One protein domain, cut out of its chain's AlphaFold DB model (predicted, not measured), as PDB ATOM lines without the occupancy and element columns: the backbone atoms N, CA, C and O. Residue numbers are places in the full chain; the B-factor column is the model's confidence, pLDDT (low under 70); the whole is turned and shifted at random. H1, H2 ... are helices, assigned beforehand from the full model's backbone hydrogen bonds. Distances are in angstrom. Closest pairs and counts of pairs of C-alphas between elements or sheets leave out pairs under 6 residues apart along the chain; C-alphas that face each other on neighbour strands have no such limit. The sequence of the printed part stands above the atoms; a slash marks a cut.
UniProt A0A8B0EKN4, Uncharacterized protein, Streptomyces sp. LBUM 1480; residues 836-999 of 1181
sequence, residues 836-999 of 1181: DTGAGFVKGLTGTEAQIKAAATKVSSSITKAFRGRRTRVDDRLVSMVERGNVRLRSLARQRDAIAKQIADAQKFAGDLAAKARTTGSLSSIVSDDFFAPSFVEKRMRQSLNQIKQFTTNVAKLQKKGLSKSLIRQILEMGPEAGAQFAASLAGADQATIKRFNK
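This is residues 836 to 999 of the 1181 residues of an uncharacterized protein of Streptomyces sp. LBUM 1480 (UniProt A0A8B0EKN4). One very long helix, H3, joins two lobes: H2 folds back beside residues 875 to 894 of H3 as a hairpin, with short H1 packed on H2, while at H3's other end H4, H5 and H6 make a small head with H7 near its edge. Between the lobes, residues 898 to 908 of H3 stand free as a bare neck. The printed part has 164 residues with seven named helices, H1 to H7 along the chain, and no named strand: all helix. The whole is extended, with a radius of gyration of the C-alphas of 28.1 A and spans of 90 by 46 by 18 A.

H3, residues 874 to 920, touches H2, residues 849 to 866, in a hairpin at a shallow tilt of 14 degrees; their closest C-alphas, of Ser 860 and Val 879, are 5.3 A apart. H1, residues 836 to 845, touches H2 at Leu 845 and Ile 852, C-alphas 4.9 A apart. The hub is H6, residues 975 to 987, which touches three helices. It is about perpendicular to H3, 85 degrees, closest at C-alphas 916 and 975, 6.3 A. It touches H4, residues 934 to 960, at a steep tilt of 46 degrees, with C-alphas 951 and 980 at 4.9 A. It forms a hairpin with H5, residues 965 to 973, with C-alphas 971 and 979 at 5.1 A. H7, residues 991 to 999, touches no helix. Every O i to N i+4 pair is within hydrogen-bond range in H1, H2, H3, H4, H5 and H7, and 6 of 9 in H6.

H3 measures 68.1 A from C-alpha 874 at (3.961, -31.446, -4.148), H4 38.6 A and H2 25.8 A. H7 ends at C-alpha 999, (-19.355, -6.988, -50.009).

The C-alphas farthest apart, of Arg 871 and Ala 933, are 92.2 A apart. The printed part has no cut; the link H3 to H4 is long. Low confidence, under 70, includes residues 836 to 847 and 923 to 934.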
ATOM      1  N   ASP A 836     -19.027 -38.462  -2.489       44.25
ATOM      2  CA  ASP A 836     -19.771 -37.239  -2.150       44.25
ATOM      3  C   ASP A 836     -19.004 -35.968  -2.551       44.25
ATOM      4  O   ASP A 836     -19.571 -35.026  -3.114       44.25
ATOM      5  N   THR A 837     -17.682 -35.965  -2.357       51.19
ATOM      6  CA  THR A 837     -16.790 -34.897  -2.835       51.19
ATOM      7  C   THR A 837     -16.710 -34.903  -4.357       51.19
ATOM      8  O   THR A 837     -16.780 -33.840  -4.967       51.19
ATOM      9  N   GLY A 838     -16.635 -36.079  -4.986       51.09
ATOM     10  CA  GLY A 838     -16.652 -36.252  -6.437       51.09
ATOM     11  C   GLY A 838     -17.972 -35.808  -7.066       51.09
ATOM     12  O   GLY A 838     -17.956 -35.068  -8.042       51.09
ATOM     13  N   ALA A 839     -19.117 -36.155  -6.477       47.19
ATOM     14  CA  ALA A 839     -20.435 -35.714  -6.934       47.19
ATOM     15  C   ALA A 839     -20.623 -34.196  -6.767       47.19
ATOM     16  O   ALA A 839     -21.113 -33.527  -7.680       47.19
ATOM     17  N   GLY A 840     -20.178 -33.625  -5.640       51.44
ATOM     18  CA  GLY A 840     -20.170 -32.176  -5.415       51.44
ATOM     19  C   GLY A 840     -19.221 -31.426  -6.357       51.44
ATOM     20  O   GLY A 840     -19.552 -30.343  -6.845       51.44
ATOM     21  N   PHE A 841     -18.073 -32.025  -6.670       49.84
ATOM     22  CA  PHE A 841     -17.089 -31.506  -7.614       49.84
ATOM     23  C   PHE A 841     -17.607 -31.558  -9.052       49.84
ATOM     24  O   PHE A 841     -17.583 -30.538  -9.727       49.84
ATOM     25  N   VAL A 842     -18.176 -32.680  -9.500       52.47
ATOM     26  CA  VAL A 842     -18.794 -32.814 -10.830       52.47
ATOM     27  C   VAL A 842     -19.942 -31.819 -10.990       52.47
ATOM     28  O   VAL A 842     -19.972 -31.079 -11.969       52.47
ATOM     29  N   LYS A 843     -20.830 -31.693  -9.994       54.44
ATOM     30  CA  LYS A 843     -21.929 -30.717 -10.021       54.44
ATOM     31  C   LYS A 843     -21.419 -29.269 -10.086       54.44
ATOM     32  O   LYS A 843     -21.948 -28.473 -10.861       54.44
ATOM     33  N   GLY A 844     -20.361 -28.940  -9.337       55.12
ATOM     34  CA  GLY A 844     -19.697 -27.631  -9.380       55.12
ATOM     35  C   GLY A 844     -18.961 -27.352 -10.696       55.12
ATOM     36  O   GLY A 844     -18.999 -26.226 -11.190       55.12
ATOM     37  N   LEU A 845     -18.359 -28.379 -11.301       51.78
ATOM     38  CA  LEU A 845     -17.660 -28.300 -12.585       51.78
ATOM     39  C   LEU A 845     -18.604 -28.241 -13.794       51.78
ATOM     40  O   LEU A 845     -18.226 -27.719 -14.839       51.78
ATOM     41  N   THR A 846     -19.841 -28.721 -13.652       56.62
ATOM     42  CA  THR A 846     -20.904 -28.553 -14.661       56.62
ATOM     43  C   THR A 846     -21.649 -27.215 -14.549       56.62
ATOM     44  O   THR A 846     -22.480 -26.899 -15.401       56.62
ATOM     45  N   GLY A 847     -21.348 -26.420 -13.516       65.62
ATOM     46  CA  GLY A 847     -22.029 -25.170 -13.183       65.62
ATOM     47  C   GLY A 847     -21.661 -23.955 -14.049       65.62
ATOM     48  O   GLY A 847     -21.114 -24.069 -15.149       65.62
ATOM     49  N   THR A 848     -21.993 -22.758 -13.564       72.19
ATOM     50  CA  THR A 848     -21.573 -21.473 -14.154       72.19
ATOM     51  C   THR A 848     -20.074 -21.241 -13.954       72.19
ATOM     52  O   THR A 848     -19.454 -21.853 -13.084       72.19
ATOM     53  N   GLU A 849     -19.468 -20.312 -14.702       75.50
ATOM     54  CA  GLU A 849     -18.046 -19.962 -14.527       75.50
ATOM     55  C   GLU A 849     -17.686 -19.663 -13.056       75.50
ATOM     56  O   GLU A 849     -16.628 -20.067 -12.567       75.50
ATOM     57  N   ALA A 850     -18.589 -18.996 -12.330       74.12
ATOM     58  CA  ALA A 850     -18.423 -18.689 -10.913       74.12
ATOM     59  C   ALA A 850     -18.416 -19.950 -10.033       74.12
ATOM     60  O   ALA A 850     -17.608 -20.047  -9.110       74.12
ATOM     61  N   GLN A 851     -19.268 -20.934 -10.337       73.75
ATOM     62  CA  GLN A 851     -19.329 -22.210  -9.619       73.75
ATOM     63  C   GLN A 851     -18.085 -23.068  -9.886       73.75
ATOM     64  O   GLN A 851     -17.524 -23.630  -8.946       73.75
ATOM     65  N   ILE A 852     -17.588 -23.074 -11.128       76.38
ATOM     66  CA  ILE A 852     -16.335 -23.745 -11.510       76.38
ATOM     67  C   ILE A 852     -15.148 -23.110 -10.770       76.38
ATOM     68  O   ILE A 852     -14.340 -23.816 -10.162       76.38
ATOM     69  N   LYS A 853     -15.081 -21.769 -10.729       79.56
ATOM     70  CA  LYS A 853     -14.041 -21.033  -9.990       79.56
ATOM     71  C   LYS A 853     -14.096 -21.329  -8.488       79.56
ATOM     72  O   LYS A 853     -13.055 -21.568  -7.875       79.56
ATOM     73  N   ALA A 854     -15.290 -21.317  -7.896       77.38
ATOM     74  CA  ALA A 854     -15.479 -21.597  -6.475       77.38
ATOM     75  C   ALA A 854     -15.073 -23.037  -6.117       77.38
ATOM     76  O   ALA A 854     -14.365 -23.246  -5.131       77.38
ATOM     77  N   ALA A 855     -15.442 -24.018  -6.949       77.56
ATOM     78  CA  ALA A 855     -15.053 -25.416  -6.776       77.56
ATOM     79  C   ALA A 855     -13.527 -25.596  -6.850       77.56
ATOM     80  O   ALA A 855     -12.936 -26.192  -5.950       77.56
ATOM     81  N   ALA A 856     -12.870 -25.010  -7.856       77.00
ATOM     82  CA  ALA A 856     -11.415 -25.069  -7.995       77.00
ATOM     83  C   ALA A 856     -10.670 -24.385  -6.834       77.00
ATOM     84  O   ALA A 856      -9.654 -24.896  -6.366       77.00
ATOM     85  N   THR A 857     -11.200 -23.268  -6.323       81.50
ATOM     86  CA  THR A 857     -10.634 -22.571  -5.152       81.50
ATOM     87  C   THR A 857     -10.748 -23.436  -3.895       81.50
ATOM     88  O   THR A 857      -9.806 -23.525  -3.109       81.50
ATOM     89  N   LYS A 858     -11.877 -24.134  -3.720       80.12
ATOM     90  CA  LYS A 858     -12.096 -25.048  -2.592       80.12
ATOM     91  C   LYS A 858     -11.168 -26.265  -2.650       80.12
ATOM     92  O   LYS A 858     -10.623 -26.653  -1.617       80.12
ATOM     93  N   VAL A 859     -10.950 -26.834  -3.838       78.94
ATOM     94  CA  VAL A 859      -9.990 -27.933  -4.044       78.94
ATOM     95  C   VAL A 859      -8.565 -27.466  -3.764       78.94
ATOM     96  O   VAL A 859      -7.872 -28.106  -2.980       78.94
ATOM     97  N   SER A 860      -8.161 -26.312  -4.302       79.94
ATOM     98  CA  SER A 860      -6.828 -25.740  -4.061       79.94
ATOM     99  C   SER A 860      -6.592 -25.484  -2.568       79.94
ATOM    100  O   SER A 860      -5.591 -25.927  -2.020       79.94
ATOM    101  N   SER A 861      -7.570 -24.895  -1.866       81.19
ATOM    102  CA  SER A 861      -7.505 -24.684  -0.412       81.19
ATOM    103  C   SER A 861      -7.424 -25.993   0.381       81.19
ATOM    104  O   SER A 861      -6.735 -26.052   1.399       81.19
ATOM    105  N   SER A 862      -8.113 -27.044  -0.069       79.38
ATOM    106  CA  SER A 862      -8.080 -28.354   0.591       79.38
ATOM    107  C   SER A 862      -6.727 -29.041   0.407       79.38
ATOM    108  O   SER A 862      -6.215 -29.609   1.366       79.38
ATOM    109  N   ILE A 863      -6.118 -28.919  -0.780       79.31
ATOM    110  CA  ILE A 863      -4.750 -29.380  -1.045       79.31
ATOM    111  C   ILE A 863      -3.785 -28.640  -0.113       79.31
ATOM    112  O   ILE A 863      -3.105 -29.280   0.681       79.31
ATOM    113  N   THR A 864      -3.804 -27.303  -0.090       79.75
ATOM    114  CA  THR A 864      -2.924 -26.512   0.792       79.75
ATOM    115  C   THR A 864      -3.097 -26.865   2.273       79.75
ATOM    116  O   THR A 864      -2.123 -26.935   3.017       79.75
ATOM    117  N   LYS A 865      -4.330 -27.123   2.733       82.50
ATOM    118  CA  LYS A 865      -4.591 -27.539   4.121       82.50
ATOM    119  C   LYS A 865      -4.056 -28.937   4.428       82.50
ATOM    120  O   LYS A 865      -3.513 -29.125   5.510       82.50
ATOM    121  N   ALA A 866      -4.186 -29.888   3.503       76.62
ATOM    122  CA  ALA A 866      -3.732 -31.265   3.696       76.62
ATOM    123  C   ALA A 866      -2.199 -31.384   3.817       76.62
ATOM    124  O   ALA A 866      -1.705 -32.312   4.453       76.62
ATOM    125  N   PHE A 867      -1.453 -30.435   3.241       80.81
ATOM    126  CA  PHE A 867       0.013 -30.394   3.296       80.81
ATOM    127  C   PHE A 867       0.573 -29.386   4.315       80.81
ATOM    128  O   PHE A 867       1.790 -29.277   4.474       80.81
ATOM    129  N   ARG A 868      -0.284 -28.679   5.063       75.50
ATOM    130  CA  ARG A 868       0.142 -27.703   6.075       75.50
ATOM    131  C   ARG A 868       0.975 -28.389   7.169       75.50
ATOM    132  O   ARG A 868       0.532 -29.356   7.777       75.50
ATOM    133  N   GLY A 869       2.178 -27.866   7.421       74.69
ATOM    134  CA  GLY A 869       3.128 -28.421   8.396       74.69
ATOM    135  C   GLY A 869       4.103 -29.462   7.827       74.69
ATOM    136  O   GLY A 869       4.973 -29.925   8.558       74.69
ATOM    137  N   ARG A 870       4.015 -29.808   6.533       73.00
ATOM    138  CA  ARG A 870       4.983 -30.682   5.850       73.00
ATOM    139  C   ARG A 870       5.856 -29.869   4.888       73.00
ATOM    140  O   ARG A 870       5.335 -29.100   4.089       73.00
ATOM    141  N   ARG A 871       7.184 -30.049   4.923       60.56
ATOM    142  CA  ARG A 871       8.116 -29.446   3.947       60.56
ATOM    143  C   ARG A 871       8.084 -30.240   2.634       60.56
ATOM    144  O   ARG A 871       8.806 -31.218   2.486       60.56
ATOM    145  N   THR A 872       7.236 -29.843   1.687       75.12
ATOM    146  CA  THR A 872       7.141 -30.459   0.350       75.12
ATOM    147  C   THR A 872       6.839 -29.405  -0.725       75.12
ATOM    148  O   THR A 872       6.447 -28.298  -0.392       75.12
ATOM    149  N   ARG A 873       7.083 -29.733  -2.005       73.19
ATOM    150  CA  ARG A 873       6.709 -28.929  -3.196       73.19
ATOM    151  C   ARG A 873       5.545 -29.553  -3.981       73.19
ATOM    152  O   ARG A 873       5.227 -29.139  -5.099       73.19
ATOM    153  N   VAL A 874       4.997 -30.655  -3.470       68.69
ATOM    154  CA  VAL A 874       3.961 -31.446  -4.148       68.69
ATOM    155  C   VAL A 874       2.619 -30.712  -4.130       68.69
ATOM    156  O   VAL A 874       1.900 -30.748  -5.126       68.69
ATOM    157  N   ASP A 875       2.313 -29.988  -3.056       70.69
ATOM    158  CA  ASP A 875       1.152 -29.108  -2.936       70.69
ATOM    159  C   ASP A 875       1.175 -27.978  -3.970       70.69
ATOM    160  O   ASP A 875       0.191 -27.820  -4.690       70.69
ATOM    161  N   ASP A 876       2.307 -27.292  -4.152       77.00
ATOM    162  CA  ASP A 876       2.462 -26.252  -5.182       77.00
ATOM    163  C   ASP A 876       2.206 -26.800  -6.596       77.00
ATOM    164  O   ASP A 876       1.498 -26.199  -7.413       77.00
ATOM    165  N   ARG A 877       2.741 -27.993  -6.903       79.88
ATOM    166  CA  ARG A 877       2.521 -28.646  -8.205       79.88
ATOM    167  C   ARG A 877       1.058 -29.035  -8.402       79.88
ATOM    168  O   ARG A 877       0.522 -28.794  -9.487       79.88
ATOM    169  N   LEU A 878       0.409 -29.601  -7.386       75.50
ATOM    170  CA  LEU A 878      -0.996 -30.010  -7.446       75.50
ATOM    171  C   LEU A 878      -1.935 -28.802  -7.556       75.50
ATOM    172  O   LEU A 878      -2.823 -28.808  -8.409       75.50
ATOM    173  N   VAL A 879      -1.694 -27.738  -6.784       79.75
ATOM    174  CA  VAL A 879      -2.428 -26.470  -6.894       79.75
ATOM    175  C   VAL A 879      -2.261 -25.885  -8.297       79.75
ATOM    176  O   VAL A 879      -3.263 -25.606  -8.954       79.75
ATOM    177  N   SER A 880      -1.037 -25.832  -8.838       79.00
ATOM    178  CA  SER A 880      -0.806 -25.332 -10.205       79.00
ATOM    179  C   SER A 880      -1.539 -26.151 -11.279       79.00
ATOM    180  O   SER A 880      -1.987 -25.618 -12.297       79.00
ATOM    181  N   MET A 881      -1.688 -27.464 -11.073       76.38
ATOM    182  CA  MET A 881      -2.412 -28.346 -11.989       76.38
ATOM    183  C   MET A 881      -3.919 -28.079 -11.944       76.38
ATOM    184  O   MET A 881      -4.551 -27.964 -12.997       76.38
ATOM    185  N   VAL A 882      -4.473 -27.907 -10.740       80.25
ATOM    186  CA  VAL A 882      -5.880 -27.539 -10.525       80.25
ATOM    187  C   VAL A 882      -6.174 -26.152 -11.096       80.25
ATOM    188  O   VAL A 882      -7.192 -25.972 -11.762       80.25
ATOM    189  N   GLU A 883      -5.276 -25.182 -10.927       78.81
ATOM    190  CA  GLU A 883      -5.425 -23.832 -11.478       78.81
ATOM    191  C   GLU A 883      -5.390 -23.816 -13.009       78.81
ATOM    192  O   GLU A 883      -6.270 -23.217 -13.636       78.81
ATOM    193  N   ARG A 884      -4.447 -24.535 -13.638       81.06
ATOM    194  CA  ARG A 884      -4.405 -24.688 -15.105       81.06
ATOM    195  C   ARG A 884      -5.673 -25.354 -15.642       81.06
ATOM    196  O   ARG A 884      -6.251 -24.878 -16.624       81.06
ATOM    197  N   GLY A 885      -6.137 -26.417 -14.980       81.00
ATOM    198  CA  GLY A 885      -7.401 -27.078 -15.307       81.00
ATOM    199  C   GLY A 885      -8.600 -26.133 -15.180       81.00
ATOM    200  O   GLY A 885      -9.431 -26.058 -16.082       81.00
ATOM    201  N   ASN A 886      -8.646 -25.336 -14.112       80.00
ATOM    202  CA  ASN A 886      -9.694 -24.345 -13.866       80.00
ATOM    203  C   ASN A 886      -9.736 -23.256 -14.946       80.00
ATOM    204  O   ASN A 886     -10.812 -22.927 -15.440       80.00
ATOM    205  N   VAL A 887      -8.589 -22.715 -15.371       80.56
ATOM    206  CA  VAL A 887      -8.531 -21.727 -16.465       80.56
ATOM    207  C   VAL A 887      -9.105 -22.313 -17.756       80.56
ATOM    208  O   VAL A 887      -9.918 -21.666 -18.425       80.56
ATOM    209  N   ARG A 888      -8.752 -23.563 -18.082       79.81
ATOM    210  CA  ARG A 888      -9.284 -24.243 -19.268       79.81
ATOM    211  C   ARG A 888     -10.789 -24.494 -19.161       79.81
ATOM    212  O   ARG A 888     -11.509 -24.198 -20.111       79.81
ATOM    213  N   LEU A 889     -11.268 -24.983 -18.018       77.00
ATOM    214  CA  LEU A 889     -12.690 -25.242 -17.779       77.00
ATOM    215  C   LEU A 889     -13.520 -23.957 -17.798       77.00
ATOM    216  O   LEU A 889     -14.590 -23.938 -18.396       77.00
ATOM    217  N   ARG A 890     -13.011 -22.858 -17.234       81.50
ATOM    218  CA  ARG A 890     -13.667 -21.542 -17.300       81.50
ATOM    219  C   ARG A 890     -13.731 -21.005 -18.726       81.50
ATOM    220  O   ARG A 890     -14.755 -20.459 -19.117       81.50
ATOM    221  N   SER A 891     -12.676 -21.187 -19.522       80.19
ATOM    222  CA  SER A 891     -12.693 -20.830 -20.947       80.19
ATOM    223  C   SER A 891     -13.756 -21.623 -21.715       80.19
ATOM    224  O   SER A 891     -14.548 -21.034 -22.448       80.19
ATOM    225  N   LEU A 892     -13.835 -22.938 -21.491       75.00
ATOM    226  CA  LEU A 892     -14.853 -23.795 -22.104       75.00
ATOM    227  C   LEU A 892     -16.267 -23.453 -21.620       75.00
ATOM    228  O   LEU A 892     -17.193 -23.435 -22.423       75.00
ATOM    229  N   ALA A 893     -16.438 -23.116 -20.340       74.69
ATOM    230  CA  ALA A 893     -17.713 -22.662 -19.795       74.69
ATOM    231  C   ALA A 893     -18.161 -21.341 -20.429       74.69
ATOM    232  O   ALA A 893     -19.312 -21.230 -20.830       74.69
ATOM    233  N   ARG A 894     -17.250 -20.379 -20.631       81.00
ATOM    234  CA  ARG A 894     -17.550 -19.142 -21.370       81.00
ATOM    235  C   ARG A 894     -17.959 -19.417 -22.814       81.00
ATOM    236  O   ARG A 894     -18.901 -18.804 -23.299       81.00
ATOM    237  N   GLN A 895     -17.279 -20.341 -23.496       76.00
ATOM    238  CA  GLN A 895     -17.652 -20.744 -24.856       76.00
ATOM    239  C   GLN A 895     -19.033 -21.407 -24.882       76.00
ATOM    240  O   GLN A 895     -19.870 -21.037 -25.702       76.00
ATOM    241  N   ARG A 896     -19.304 -22.329 -23.950       81.25
ATOM    242  CA  ARG A 896     -20.621 -22.951 -23.768       81.25
ATOM    243  C   ARG A 896     -21.697 -21.898 -23.529       81.25
ATOM    244  O   ARG A 896     -22.724 -21.941 -24.189       81.25
ATOM    245  N   ASP A 897     -21.468 -20.966 -22.610       77.25
ATOM    246  CA  ASP A 897     -22.445 -19.944 -22.230       77.25
ATOM    247  C   ASP A 897     -22.692 -18.958 -23.387       77.25
ATOM    248  O   ASP A 897     -23.834 -18.578 -23.636       77.25
ATOM    249  N   ALA A 898     -21.657 -18.612 -24.161       78.94
ATOM    250  CA  ALA A 898     -21.795 -17.815 -25.379       78.94
ATOM    251  C   ALA A 898     -22.614 -18.542 -26.460       78.94
ATOM    252  O   ALA A 898     -23.509 -17.942 -27.051       78.94
ATOM    253  N   ILE A 899     -22.363 -19.837 -26.682       73.75
ATOM    254  CA  ILE A 899     -23.149 -20.664 -27.613       73.75
ATOM    255  C   ILE A 899     -24.592 -20.804 -27.116       73.75
ATOM    256  O   ILE A 899     -25.530 -20.637 -27.889       73.75
ATOM    257  N   ALA A 900     -24.793 -21.064 -25.823       73.62
ATOM    258  CA  ALA A 900     -26.118 -21.164 -25.219       73.62
ATOM    259  C   ALA A 900     -26.899 -19.855 -25.376       73.62
ATOM    260  O   ALA A 900     -28.084 -19.888 -25.707       73.62
ATOM    261  N   LYS A 901     -26.227 -18.707 -25.217       78.94
ATOM    262  CA  LYS A 901     -26.806 -17.393 -25.487       78.94
ATOM    263  C   LYS A 901     -27.164 -17.227 -26.962       78.94
ATOM    264  O   LYS A 901     -28.291 -16.857 -27.248       78.94
ATOM    265  N   GLN A 902     -26.277 -17.576 -27.892       74.62
ATOM    266  CA  GLN A 902     -26.586 -17.530 -29.327       74.62
ATOM    267  C   GLN A 902     -27.785 -18.413 -29.699       74.62
ATOM    268  O   GLN A 902     -28.610 -18.012 -30.515       74.62
ATOM    269  N   ILE A 903     -27.911 -19.595 -29.089       75.69
ATOM    270  CA  ILE A 903     -29.067 -20.481 -29.277       75.69
ATOM    271  C   ILE A 903     -30.330 -19.838 -28.698       75.69
ATOM    272  O   ILE A 903     -31.368 -19.858 -29.356       75.69
ATOM    273  N   ALA A 904     -30.259 -19.258 -27.499       78.31
ATOM    274  CA  ALA A 904     -31.388 -18.567 -26.883       78.31
ATOM    275  C   ALA A 904     -31.835 -17.356 -27.715       78.31
ATOM    276  O   ALA A 904     -33.028 -17.203 -27.965       78.31
ATOM    277  N   ASP A 905     -30.892 -16.553 -28.210       79.38
ATOM    278  CA  ASP A 905     -31.150 -15.401 -29.074       79.38
ATOM    279  C   ASP A 905     -31.754 -15.848 -30.413       79.38
ATOM    280  O   ASP A 905     -32.733 -15.266 -30.867       79.38
ATOM    281  N   ALA A 906     -31.251 -16.931 -31.018       75.94
ATOM    282  CA  ALA A 906     -31.821 -17.504 -32.240       75.94
ATOM    283  C   ALA A 906     -33.237 -18.065 -32.025       75.94
ATOM    284  O   ALA A 906     -34.093 -17.950 -32.899       75.94
ATOM    285  N   GLN A 907     -33.506 -18.658 -30.862       81.06
ATOM    286  CA  GLN A 907     -34.832 -19.166 -30.510       81.06
ATOM    287  C   GLN A 907     -35.819 -18.048 -30.224       81.06
ATOM    288  O   GLN A 907     -36.966 -18.133 -30.654       81.06
ATOM    289  N   LYS A 908     -35.366 -16.995 -29.541       83.06
ATOM    290  CA  LYS A 908     -36.144 -15.778 -29.352       83.06
ATOM    291  C   LYS A 908     -36.455 -15.141 -30.702       83.06
ATOM    292  O   LYS A 908     -37.615 -14.901 -30.985       83.06
ATOM    293  N   PHE A 909     -35.453 -14.995 -31.565       82.44
ATOM    294  CA  PHE A 909     -35.620 -14.486 -32.922       82.44
ATOM    295  C   PHE A 909     -36.648 -15.283 -33.730       82.44
ATOM    296  O   PHE A 909     -37.542 -14.705 -34.338       82.44
ATOM    297  N   ALA A 910     -36.557 -16.617 -33.712       79.31
ATOM    298  CA  ALA A 910     -37.535 -17.477 -34.372       79.31
ATOM    299  C   ALA A 910     -38.940 -17.320 -33.765       79.31
ATOM    300  O   ALA A 910     -39.926 -17.316 -34.500       79.31
ATOM    301  N   GLY A 911     -39.036 -17.166 -32.441       83.56
ATOM    302  CA  GLY A 911     -40.282 -16.880 -31.734       83.56
ATOM    303  C   GLY A 911     -40.900 -15.540 -32.137       83.56
ATOM    304  O   GLY A 911     -42.077 -15.506 -32.491       83.56
ATOM    305  N   ASP A 912     -40.102 -14.474 -32.150       85.31
ATOM    306  CA  ASP A 912     -40.506 -13.114 -32.514       85.31
ATOM    307  C   ASP A 912     -40.915 -13.044 -33.991       85.31
ATOM    308  O   ASP A 912     -41.958 -12.488 -34.327       85.31
ATOM    309  N   LEU A 913     -40.154 -13.686 -34.882       83.44
ATOM    310  CA  LEU A 913     -40.498 -13.804 -36.297       83.44
ATOM    311  C   LEU A 913     -41.802 -14.582 -36.500       83.44
ATOM    312  O   LEU A 913     -42.651 -14.172 -37.287       83.44
ATOM    313  N   ALA A 914     -41.989 -15.690 -35.777       82.94
ATOM    314  CA  ALA A 914     -43.230 -16.452 -35.827       82.94
ATOM    315  C   ALA A 914     -44.408 -15.653 -35.249       82.94
ATOM    316  O   ALA A 914     -45.532 -15.822 -35.706       82.94
ATOM    317  N   ALA A 915     -44.184 -14.795 -34.252       84.25
ATOM    318  CA  ALA A 915     -45.198 -13.878 -33.745       84.25
ATOM    319  C   ALA A 915     -45.566 -12.827 -34.801       84.25
ATOM    320  O   ALA A 915     -46.747 -12.689 -35.093       84.25
ATOM    321  N   LYS A 916     -44.582 -12.192 -35.455       83.00
ATOM    322  CA  LYS A 916     -44.817 -11.252 -36.567       83.00
ATOM    323  C   LYS A 916     -45.542 -11.903 -37.748       83.00
ATOM    324  O   LYS A 916     -46.493 -11.351 -38.281       83.00
ATOM    325  N   ALA A 917     -45.153 -13.116 -38.138       80.88
ATOM    326  CA  ALA A 917     -45.849 -13.845 -39.198       80.88
ATOM    327  C   ALA A 917     -47.286 -14.220 -38.796       80.88
ATOM    328  O   ALA A 917     -48.188 -14.199 -39.629       80.88
ATOM    329  N   ARG A 918     -47.520 -14.538 -37.513       81.81
ATOM    330  CA  ARG A 918     -48.873 -14.756 -36.986       81.81
ATOM    331  C   ARG A 918     -49.688 -13.473 -36.957       81.81
ATOM    332  O   ARG A 918     -50.875 -13.579 -37.214       81.81
ATOM    333  N   THR A 919     -49.096 -12.310 -36.675       79.88
ATOM    334  CA  THR A 919     -49.816 -11.030 -36.743       79.88
ATOM    335  C   THR A 919     -50.179 -10.668 -38.176       79.88
ATOM    336  O   THR A 919     -51.292 -10.228 -38.385       79.88
ATOM    337  N   THR A 920     -49.343 -10.970 -39.175       76.19
ATOM    338  CA  THR A 920     -49.696 -10.787 -40.601       76.19
ATOM    339  C   THR A 920     -50.891 -11.634 -41.052       76.19
ATOM    340  O   THR A 920     -51.615 -11.288 -41.985       76.19
ATOM    341  N   GLY A 921     -51.088 -12.792 -40.418       69.56
ATOM    342  CA  GLY A 921     -52.243 -13.662 -40.641       69.56
ATOM    343  C   GLY A 921     -53.306 -13.570 -39.548       69.56
ATOM    344  O   GLY A 921     -54.225 -14.389 -39.556       69.56
ATOM    345  N   SER A 922     -53.170 -12.660 -38.574       73.31
ATOM    346  CA  SER A 922     -54.099 -12.595 -37.449       73.31
ATOM    347  C   SER A 922     -55.344 -11.847 -37.868       73.31
ATOM    348  O   SER A 922     -55.277 -10.833 -38.559       73.31
ATOM    349  N   LEU A 923     -56.483 -12.306 -37.353       61.09
ATOM    350  CA  LEU A 923     -57.766 -11.643 -37.552       61.09
ATOM    351  C   LEU A 923     -57.713 -10.168 -37.135       61.09
ATOM    352  O   LEU A 923     -58.335  -9.356 -37.793       61.09
ATOM    353  N   SER A 924     -56.891  -9.816 -36.135       60.12
ATOM    354  CA  SER A 924     -56.672  -8.435 -35.680       60.12
ATOM    355  C   SER A 924     -56.011  -7.511 -36.720       60.12
ATOM    356  O   SER A 924     -56.216  -6.309 -36.659       60.12
ATOM    357  N   SER A 925     -55.210  -8.049 -37.649       59.50
ATOM    358  CA  SER A 925     -54.617  -7.293 -38.775       59.50
ATOM    359  C   SER A 925     -55.514  -7.272 -40.019       59.50
ATOM    360  O   SER A 925     -55.257  -6.546 -40.976       59.50
ATOM    361  N   ILE A 926     -56.551  -8.113 -40.000       59.22
ATOM    362  CA  ILE A 926     -57.551  -8.303 -41.053       59.22
ATOM    363  C   ILE A 926     -58.845  -7.537 -40.694       59.22
ATOM    364  O   ILE A 926     -59.765  -7.488 -41.505       59.22
ATOM    365  N   VAL A 927     -58.913  -6.909 -39.508       49.41
ATOM    366  CA  VAL A 927     -60.045  -6.073 -39.082       49.41
ATOM    367  C   VAL A 927     -60.061  -4.791 -39.901       49.41
ATOM    368  O   VAL A 927     -59.319  -3.849 -39.640       49.41
ATOM    369  N   SER A 928     -60.932  -4.792 -40.893       54.00
ATOM    370  CA  SER A 928     -61.528  -3.629 -41.538       54.00
ATOM    371  C   SER A 928     -63.027  -3.922 -41.647       54.00
ATOM    372  O   SER A 928     -63.405  -5.095 -41.674       54.00
ATOM    373  N   ASP A 929     -63.865  -2.890 -41.675       48.84
ATOM    374  CA  ASP A 929     -65.286  -2.934 -41.285       48.84
ATOM    375  C   ASP A 929     -66.227  -3.884 -42.067       48.84
ATOM    376  O   ASP A 929     -67.328  -4.165 -41.600       48.84
ATOM    377  N   ASP A 930     -65.766  -4.539 -43.141       50.47
ATOM    378  CA  ASP A 930     -66.414  -5.692 -43.813       50.47
ATOM    379  C   ASP A 930     -66.270  -7.034 -43.045       50.47
ATOM    380  O   ASP A 930     -66.127  -8.131 -43.598       50.47
ATOM    381  N   PHE A 931     -66.284  -6.951 -41.717       49.81
ATOM    382  CA  PHE A 931     -65.727  -7.934 -40.786       49.81
ATOM    383  C   PHE A 931     -66.441  -9.305 -40.746       49.81
ATOM    384  O   PHE A 931     -65.886 -10.272 -40.219       49.81
ATOM    385  N   PHE A 932     -67.650  -9.432 -41.306       48.50
ATOM    386  CA  PHE A 932     -68.537 -10.568 -41.014       48.50
ATOM    387  C   PHE A 932     -68.814 -11.522 -42.182       48.50
ATOM    388  O   PHE A 932     -69.431 -12.561 -41.951       48.50
ATOM    389  N   ALA A 933     -68.335 -11.245 -43.402       62.34
ATOM    390  CA  ALA A 933     -68.424 -12.202 -44.506       62.34
ATOM    391  C   ALA A 933     -67.323 -13.275 -44.360       62.34
ATOM    392  O   ALA A 933     -66.138 -12.968 -44.543       62.34
ATOM    393  N   PRO A 934     -67.657 -14.554 -44.076       66.19
ATOM    394  CA  PRO A 934     -66.649 -15.599 -43.877       66.19
ATOM    395  C   PRO A 934     -65.746 -15.786 -45.104       66.19
ATOM    396  O   PRO A 934     -64.560 -16.072 -44.963       66.19
ATOM    397  N   SER A 935     -66.287 -15.545 -46.303       73.50
ATOM    398  CA  SER A 935     -65.560 -15.582 -47.575       73.50
ATOM    399  C   SER A 935     -64.500 -14.480 -47.696       73.50
ATOM    400  O   SER A 935     -63.438 -14.721 -48.270       73.50
ATOM    401  N   PHE A 936     -64.735 -13.292 -47.131       72.38
ATOM    402  CA  PHE A 936     -63.762 -12.196 -47.110       72.38
ATOM    403  C   PHE A 936     -62.612 -12.499 -46.147       72.38
ATOM    404  O   PHE A 936     -61.446 -12.424 -46.542       72.38
ATOM    405  N   VAL A 937     -62.933 -12.932 -44.923       74.81
ATOM    406  CA  VAL A 937     -61.936 -13.344 -43.923       74.81
ATOM    407  C   VAL A 937     -61.103 -14.511 -44.451       74.81
ATOM    408  O   VAL A 937     -59.875 -14.476 -44.374       74.81
ATOM    409  N   GLU A 938     -61.737 -15.509 -45.071       80.25
ATOM    410  CA  GLU A 938     -61.036 -16.627 -45.700       80.25
ATOM    411  C   GLU A 938     -60.133 -16.159 -46.849       80.25
ATOM    412  O   GLU A 938     -58.966 -16.552 -46.910       80.25
ATOM    413  N   LYS A 939     -60.622 -15.287 -47.742       81.81
ATOM    414  CA  LYS A 939     -59.828 -14.731 -48.848       81.81
ATOM    415  C   LYS A 939     -58.611 -13.963 -48.329       81.81
ATOM    416  O   LYS A 939     -57.507 -14.176 -48.831       81.81
ATOM    417  N   ARG A 940     -58.777 -13.146 -47.284       80.81
ATOM    418  CA  ARG A 940     -57.686 -12.412 -46.624       80.81
ATOM    419  C   ARG A 940     -56.697 -13.343 -45.931       80.81
ATOM    420  O   ARG A 940     -55.497 -13.193 -46.131       80.81
ATOM    421  N   MET A 941     -57.162 -14.346 -45.189       81.94
ATOM    422  CA  MET A 941     -56.284 -15.337 -44.555       81.94
ATOM    423  C   MET A 941     -55.513 -16.163 -45.595       81.94
ATOM    424  O   MET A 941     -54.318 -16.411 -45.418       81.94
ATOM    425  N   ARG A 942     -56.153 -16.546 -46.710       85.31
ATOM    426  CA  ARG A 942     -55.494 -17.201 -47.854       85.31
ATOM    427  C   ARG A 942     -54.449 -16.284 -48.492       85.31
ATOM    428  O   ARG A 942     -53.360 -16.753 -48.824       85.31
ATOM    429  N   GLN A 943     -54.740 -14.992 -48.624       85.19
ATOM    430  CA  GLN A 943     -53.800 -13.997 -49.141       85.19
ATOM    431  C   GLN A 943     -52.592 -13.818 -48.209       85.19
ATOM    432  O   GLN A 943     -51.460 -13.941 -48.675       85.19
ATOM    433  N   SER A 944     -52.805 -13.649 -46.899       83.06
ATOM    434  CA  SER A 944     -51.725 -13.579 -45.903       83.06
ATOM    435  C   SER A 944     -50.888 -14.862 -45.878       83.06
ATOM    436  O   SER A 944     -49.659 -14.805 -45.847       83.06
ATOM    437  N   LEU A 945     -51.518 -16.041 -45.970       85.62
ATOM    438  CA  LEU A 945     -50.805 -17.317 -46.067       85.62
ATOM    439  C   LEU A 945     -49.943 -17.389 -47.333       85.62
ATOM    440  O   LEU A 945     -48.787 -17.813 -47.266       85.62
ATOM    441  N   ASN A 946     -50.482 -16.978 -48.481       88.69
ATOM    442  CA  ASN A 946     -49.734 -16.944 -49.735       88.69
ATOM    443  C   ASN A 946     -48.562 -15.963 -49.665       88.69
ATOM    444  O   ASN A 946     -47.465 -16.313 -50.094       88.69
ATOM    445  N   GLN A 947     -48.747 -14.796 -49.051       85.56
ATOM    446  CA  GLN A 947     -47.681 -13.821 -48.829       85.56
ATOM    447  C   GLN A 947     -46.564 -14.393 -47.943       85.56
ATOM    448  O   GLN A 947     -45.389 -14.311 -48.302       85.56
ATOM    449  N   ILE A 948     -46.909 -15.069 -46.843       88.06
ATOM    450  CA  ILE A 948     -45.936 -15.745 -45.968       88.06
ATOM    451  C   ILE A 948     -45.192 -16.859 -46.727       88.06
ATOM    452  O   ILE A 948     -43.966 -16.977 -46.612       88.06
ATOM    453  N   LYS A 949     -45.896 -17.666 -47.535       90.88
ATOM    454  CA  LYS A 949     -45.289 -18.730 -48.360       90.88
ATOM    455  C   LYS A 949     -44.331 -18.168 -49.411       90.88
ATOM    456  O   LYS A 949     -43.219 -18.681 -49.563       90.88
ATOM    457  N   GLN A 950     -44.736 -17.114 -50.118       89.81
ATOM    458  CA  GLN A 950     -43.905 -16.451 -51.124       89.81
ATOM    459  C   GLN A 950     -42.674 -15.808 -50.487       89.81
ATOM    460  O   GLN A 950     -41.561 -16.026 -50.963       89.81
ATOM    461  N   PHE A 951     -42.845 -15.107 -49.365       93.56
ATOM    462  CA  PHE A 951     -41.736 -14.539 -48.606       93.56
ATOM    463  C   PHE A 951     -40.730 -15.612 -48.183       93.56
ATOM    464  O   PHE A 951     -39.540 -15.495 -48.469       93.56
ATOM    465  N   THR A 952     -41.209 -16.710 -47.593       91.31
ATOM    466  CA  THR A 952     -40.364 -17.840 -47.172       91.31
ATOM    467  C   THR A 952     -39.603 -18.442 -48.358       91.31
ATOM    468  O   THR A 952     -38.406 -18.714 -48.266       91.31
ATOM    469  N   THR A 953     -40.277 -18.598 -49.501       95.00
ATOM    470  CA  THR A 953     -39.673 -19.115 -50.736       95.00
ATOM    471  C   THR A 953     -38.590 -18.179 -51.271       95.00
ATOM    472  O   THR A 953     -37.504 -18.634 -51.634       95.00
ATOM    473  N   ASN A 954     -38.847 -16.871 -51.292       93.94
ATOM    474  CA  ASN A 954     -37.891 -15.871 -51.762       93.94
ATOM    475  C   ASN A 954     -36.672 -15.785 -50.839       93.94
ATOM    476  O   ASN A 954     -35.543 -15.792 -51.323       93.94
ATOM    477  N   VAL A 955     -36.867 -15.832 -49.520       94.19
ATOM    478  CA  VAL A 955     -35.760 -15.905 -48.556       94.19
ATOM    479  C   VAL A 955     -34.929 -17.180 -48.757       94.19
ATOM    480  O   VAL A 955     -33.698 -17.112 -48.769       94.19
ATOM    481  N   ALA A 956     -35.562 -18.332 -48.995       93.88
ATOM    482  CA  ALA A 956     -34.846 -19.574 -49.292       93.88
ATOM    483  C   ALA A 956     -34.048 -19.491 -50.610       93.88
ATOM    484  O   ALA A 956     -32.912 -19.968 -50.679       93.88
ATOM    485  N   LYS A 957     -34.599 -18.849 -51.651       93.88
ATOM    486  CA  LYS A 957     -33.879 -18.573 -52.908       93.88
ATOM    487  C   LYS A 957     -32.668 -17.670 -52.673       93.88
ATOM    488  O   LYS A 957     -31.587 -17.973 -53.173       93.88
ATOM    489  N   LEU A 958     -32.816 -16.609 -51.882       93.25
ATOM    490  CA  LEU A 958     -31.724 -15.700 -51.518       93.25
ATOM    491  C   LEU A 958     -30.611 -16.407 -50.747       93.25
ATOM    492  O   LEU A 958     -29.432 -16.205 -51.038       93.25
ATOM    493  N   GLN A 959     -30.979 -17.287 -49.816       92.75
ATOM    494  CA  GLN A 959     -30.022 -18.124 -49.101       92.75
ATOM    495  C   GLN A 959     -29.241 -19.029 -50.062       92.75
ATOM    496  O   GLN A 959     -28.015 -19.080 -49.980       92.75
ATOM    497  N   LYS A 960     -29.924 -19.699 -51.000       93.12
ATOM    498  CA  LYS A 960     -29.276 -20.541 -52.023       93.12
ATOM    499  C   LYS A 960     -28.373 -19.734 -52.961       93.12
ATOM    500  O   LYS A 960     -27.302 -20.207 -53.320       93.12
ATOM    501  N   LYS A 961     -28.764 -18.504 -53.306       91.06
ATOM    502  CA  LYS A 961     -27.953 -17.561 -54.101       91.06
ATOM    503  C   LYS A 961     -26.763 -16.977 -53.324       91.06
ATOM    504  O   LYS A 961     -25.932 -16.286 -53.910       91.06
ATOM    505  N   GLY A 962     -26.651 -17.277 -52.030       91.50
ATOM    506  CA  GLY A 962     -25.518 -16.894 -51.197       91.50
ATOM    507  C   GLY A 962     -25.628 -15.501 -50.587       91.50
ATOM    508  O   GLY A 962     -24.598 -14.928 -50.237       91.50
ATOM    509  N   LEU A 963     -26.833 -14.934 -50.445       94.62
ATOM    510  CA  LEU A 963     -27.020 -13.691 -49.693       94.62
ATOM    511  C   LEU A 963     -26.538 -13.881 -48.241       94.62
ATOM    512  O   LEU A 963     -26.761 -14.923 -47.620       94.62
ATOM    513  N   SER A 964     -25.835 -12.890 -47.697       93.25
ATOM    514  CA  SER A 964     -25.214 -12.982 -46.376       93.25
ATOM    515  C   SER A 964     -26.252 -13.197 -45.273       93.25
ATOM    516  O   SER A 964     -27.355 -12.646 -45.299       93.25
ATOM    517  N   LYS A 965     -25.876 -13.966 -44.243       90.56
ATOM    518  CA  LYS A 965     -26.754 -14.265 -43.098       90.56
ATOM    519  C   LYS A 965     -27.258 -13.001 -42.388       90.56
ATOM    520  O   LYS A 965     -28.344 -13.034 -41.826       90.56
ATOM    521  N   SER A 966     -26.491 -11.908 -42.406       86.56
ATOM    522  CA  SER A 966     -26.899 -10.619 -41.836       86.56
ATOM    523  C   SER A 966     -28.000  -9.945 -42.649       86.56
ATOM    524  O   SER A 966     -28.976  -9.499 -42.058       86.56
ATOM    525  N   LEU A 967     -27.885  -9.916 -43.982       90.25
ATOM    526  CA  LEU A 967     -28.924  -9.353 -44.853       90.25
ATOM    527  C   LEU A 967     -30.191 -10.208 -44.810       90.25
ATOM    528  O   LEU A 967     -31.285  -9.675 -44.686       90.25
ATOM    529  N   ILE A 968     -30.046 -11.538 -44.815       90.88
ATOM    530  CA  ILE A 968     -31.181 -12.449 -44.616       90.88
ATOM    531  C   ILE A 968     -31.855 -12.172 -43.271       90.88
ATOM    532  O   ILE A 968     -33.078 -12.104 -43.210       90.88
ATOM    533  N   ARG A 969     -31.082 -11.976 -42.195       89.44
ATOM    534  CA  ARG A 969     -31.643 -11.637 -40.883       89.44
ATOM    535  C   ARG A 969     -32.405 -10.314 -40.917       89.44
ATOM    536  O   ARG A 969     -33.517 -10.298 -40.420       89.44
ATOM    537  N   GLN A 970     -31.870  -9.262 -41.535       89.00
ATOM    538  CA  GLN A 970     -32.566  -7.972 -41.669       89.00
ATOM    539  C   GLN A 970     -33.871  -8.105 -42.466       89.00
ATOM    540  O   GLN A 970     -34.905  -7.593 -42.053       89.00
ATOM    541  N   ILE A 971     -33.852  -8.865 -43.566       89.81
ATOM    542  CA  ILE A 971     -35.054  -9.164 -44.354       89.81
ATOM    543  C   ILE A 971     -36.091  -9.906 -43.504       89.81
ATOM    544  O   ILE A 971     -37.268  -9.559 -43.529       89.81
ATOM    545  N   LEU A 972     -35.661 -10.891 -42.713       89.25
ATOM    546  CA  LEU A 972     -36.533 -11.607 -41.782       89.25
ATOM    547  C   LEU A 972     -37.049 -10.696 -40.654       89.25
ATOM    548  O   LEU A 972     -38.219 -10.790 -40.298       89.25
ATOM    549  N   GLU A 973     -36.231  -9.786 -40.121       87.19
ATOM    550  CA  GLU A 973     -36.623  -8.823 -39.077       87.19
ATOM    551  C   GLU A 973     -37.732  -7.878 -39.533       87.19
ATOM    552  O   GLU A 973     -38.613  -7.559 -38.728       87.19
ATOM    553  N   MET A 974     -37.722  -7.487 -40.811       85.38
ATOM    554  CA  MET A 974     -38.783  -6.696 -41.444       85.38
ATOM    555  C   MET A 974     -40.110  -7.463 -41.577       85.38
ATOM    556  O   MET A 974     -41.160  -6.847 -41.732       85.38
ATOM    557  N   GLY A 975     -40.092  -8.795 -41.465       87.12
ATOM    558  CA  GLY A 975     -41.285  -9.639 -41.526       87.12
ATOM    559  C   GLY A 975     -41.882  -9.792 -42.935       87.12
ATOM    560  O   GLY A 975     -41.346  -9.259 -43.906       87.12
ATOM    561  N   PRO A 976     -42.990 -10.542 -43.079       83.94
ATOM    562  CA  PRO A 976     -43.578 -10.871 -44.382       83.94
ATOM    563  C   PRO A 976     -44.291  -9.699 -45.072       83.94
ATOM    564  O   PRO A 976     -44.549  -9.765 -46.269       83.94
ATOM    565  N   GLU A 977     -44.627  -8.636 -44.342       79.00
ATOM    566  CA  GLU A 977     -45.294  -7.451 -44.893       79.00
ATOM    567  C   GLU A 977     -44.289  -6.544 -45.608       79.00
ATOM    568  O   GLU A 977     -44.359  -6.385 -46.825       79.00
ATOM    569  N   ALA A 978     -43.296  -6.026 -44.878       80.56
ATOM    570  CA  ALA A 978     -42.277  -5.134 -45.432       80.56
ATOM    571  C   ALA A 978     -41.131  -5.895 -46.127       80.56
ATOM    572  O   ALA A 978     -40.617  -5.474 -47.164       80.56
ATOM    573  N   GLY A 979     -40.736  -7.053 -45.592       84.94
ATOM    574  CA  GLY A 979     -39.619  -7.838 -46.114       84.94
ATOM    575  C   GLY A 979     -39.934  -8.601 -47.400       84.94
ATOM    576  O   GLY A 979     -39.004  -8.951 -48.127       84.94
ATOM    577  N   ALA A 980     -41.209  -8.854 -47.728       85.06
ATOM    578  CA  ALA A 980     -41.577  -9.625 -48.919       85.06
ATOM    579  C   ALA A 980     -41.186  -8.949 -50.230       85.06
ATOM    580  O   ALA A 980     -40.671  -9.626 -51.120       85.06
ATOM    581  N   GLN A 981     -41.364  -7.632 -50.332       83.19
ATOM    582  CA  GLN A 981     -41.011  -6.878 -51.535       83.19
ATOM    583  C   GLN A 981     -39.490  -6.830 -51.732       83.19
ATOM    584  O   GLN A 981     -38.998  -7.109 -52.825       83.19
ATOM    585  N   PHE A 982     -38.735  -6.599 -50.651       86.75
ATOM    586  CA  PHE A 982     -37.270  -6.674 -50.662       86.75
ATOM    587  C   PHE A 982     -36.754  -8.080 -50.983       86.75
ATOM    588  O   PHE A 982     -35.801  -8.245 -51.744       86.75
ATOM    589  N   ALA A 983     -37.382  -9.118 -50.427       90.19
ATOM    590  CA  ALA A 983     -37.006 -10.493 -50.717       90.19
ATOM    591  C   ALA A 983     -37.302 -10.862 -52.176       90.19
ATOM    592  O   ALA A 983     -36.505 -11.560 -52.798       90.19
ATOM    593  N   ALA A 984     -38.429 -10.402 -52.726       89.31
ATOM    594  CA  ALA A 984     -38.826 -10.654 -54.107       89.31
ATOM    595  C   ALA A 984     -37.906  -9.945 -55.113       89.31
ATOM    596  O   ALA A 984     -37.428 -10.594 -56.045       89.31
ATOM    597  N   SER A 985     -37.594  -8.661 -54.897       87.56
ATOM    598  CA  SER A 985     -36.706  -7.896 -55.783       87.56
ATOM    599  C   SER A 985     -35.295  -8.484 -55.818       87.56
ATOM    600  O   SER A 985     -34.714  -8.673 -56.886       87.56
ATOM    601  N   LEU A 986     -34.766  -8.881 -54.658       88.88
ATOM    602  CA  LEU A 986     -33.449  -9.504 -54.571       88.88
ATOM    603  C   LEU A 986     -33.450 -10.955 -55.074       88.88
ATOM    604  O   LEU A 986     -32.422 -11.432 -55.551       88.88
ATOM    605  N   ALA A 987     -34.565 -11.690 -54.974       89.25
ATOM    606  CA  ALA A 987     -34.631 -13.075 -55.446       89.25
ATOM    607  C   ALA A 987     -34.479 -13.175 -56.975       89.25
ATOM    608  O   ALA A 987     -33.976 -14.193 -57.464       89.25
ATOM    609  N   GLY A 988     -34.867 -12.124 -57.707       87.12
ATOM    610  CA  GLY A 988     -34.633 -11.978 -59.146       87.12
ATOM    611  C   GLY A 988     -33.196 -11.591 -59.515       87.12
ATOM    612  O   GLY A 988     -32.789 -11.809 -60.652       87.12
ATOM    613  N   ALA A 989     -32.398 -11.087 -58.567       90.00
ATOM    614  CA  ALA A 989     -31.035 -10.645 -58.841       90.00
ATOM    615  C   ALA A 989     -30.100 -11.813 -59.208       90.00
ATOM    616  O   ALA A 989     -30.222 -12.948 -58.716       90.00
ATOM    617  N   ASP A 990     -29.132 -11.520 -60.071       91.62
ATOM    618  CA  ASP A 990     -28.076 -12.441 -60.465       91.62
ATOM    619  C   ASP A 990     -27.028 -12.610 -59.349       91.62
ATOM    620  O   ASP A 990     -26.924 -11.828 -58.397       91.62
ATOM    621  N   GLN A 991     -26.221 -13.663 -59.453       90.69
ATOM    622  CA  GLN A 991     -25.281 -14.023 -58.394       90.69
ATOM    623  C   GLN A 991     -24.153 -12.990 -58.218       90.69
ATOM    624  O   GLN A 991     -23.642 -12.839 -57.103       90.69
ATOM    625  N   ALA A 992     -23.772 -12.248 -59.268       91.94
ATOM    626  CA  ALA A 992     -22.762 -11.198 -59.152       91.94
ATOM    627  C   ALA A 992     -23.303 -10.003 -58.356       91.94
ATOM    628  O   ALA A 992     -22.608  -9.477 -57.482       91.94
ATOM    629  N   THR A 993     -24.564  -9.630 -58.572       91.81
ATOM    630  CA  THR A 993     -25.234  -8.592 -57.779       91.81
ATOM    631  C   THR A 993     -25.376  -8.994 -56.312       91.81
ATOM    632  O   THR A 993     -25.039  -8.202 -55.431       91.81
ATOM    633  N   ILE A 994     -25.735 -10.248 -56.020       92.56
ATOM    634  CA  ILE A 994     -25.769 -10.755 -54.636       92.56
ATOM    635  C   ILE A 994     -24.381 -10.684 -53.970       92.56
ATOM    636  O   ILE A 994     -24.266 -10.253 -52.819       92.56
ATOM    637  N   LYS A 995     -23.301 -11.029 -54.689       94.06
ATOM    638  CA  LYS A 995     -21.924 -10.880 -54.180       94.06
ATOM    639  C   LYS A 995     -21.567  -9.418 -53.885       94.06
ATOM    640  O   LYS A 995     -20.939  -9.153 -52.858       94.06
ATOM    641  N   ARG A 996     -21.982  -8.470 -54.737       93.50
ATOM    642  CA  ARG A 996     -21.780  -7.026 -54.507       93.50
ATOM    643  C   ARG A 996     -22.500  -6.546 -53.247       93.50
ATOM    644  O   ARG A 996     -21.862  -5.906 -52.413       93.50
ATOM    645  N   PHE A 997     -23.764  -6.926 -53.051       90.12
ATOM    646  CA  PHE A 997     -24.506  -6.589 -51.828       90.12
ATOM    647  C   PHE A 997     -23.844  -7.150 -50.568       90.12
ATOM    648  O   PHE A 997     -23.718  -6.443 -49.570       90.12
ATOM    649  N   ASN A 998     -23.347  -8.387 -50.612       93.00
ATOM    650  CA  ASN A 998     -22.614  -8.966 -49.485       93.00
ATOM    651  C   ASN A 998     -21.335  -8.188 -49.156       93.00
ATOM    652  O   ASN A 998     -21.052  -7.939 -47.983       93.00
ATOM    653  N   LYS A 999     -20.568  -7.795 -50.183       94.94
ATOM    654  CA  LYS A 999     -19.355  -6.988 -50.009       94.94
ATOM    655  C   LYS A 999     -19.688  -5.633 -49.382       94.94
ATOM    656  O   LYS A 999     -19.050  -5.256 -48.402       94.94
TER     657      LYS A 999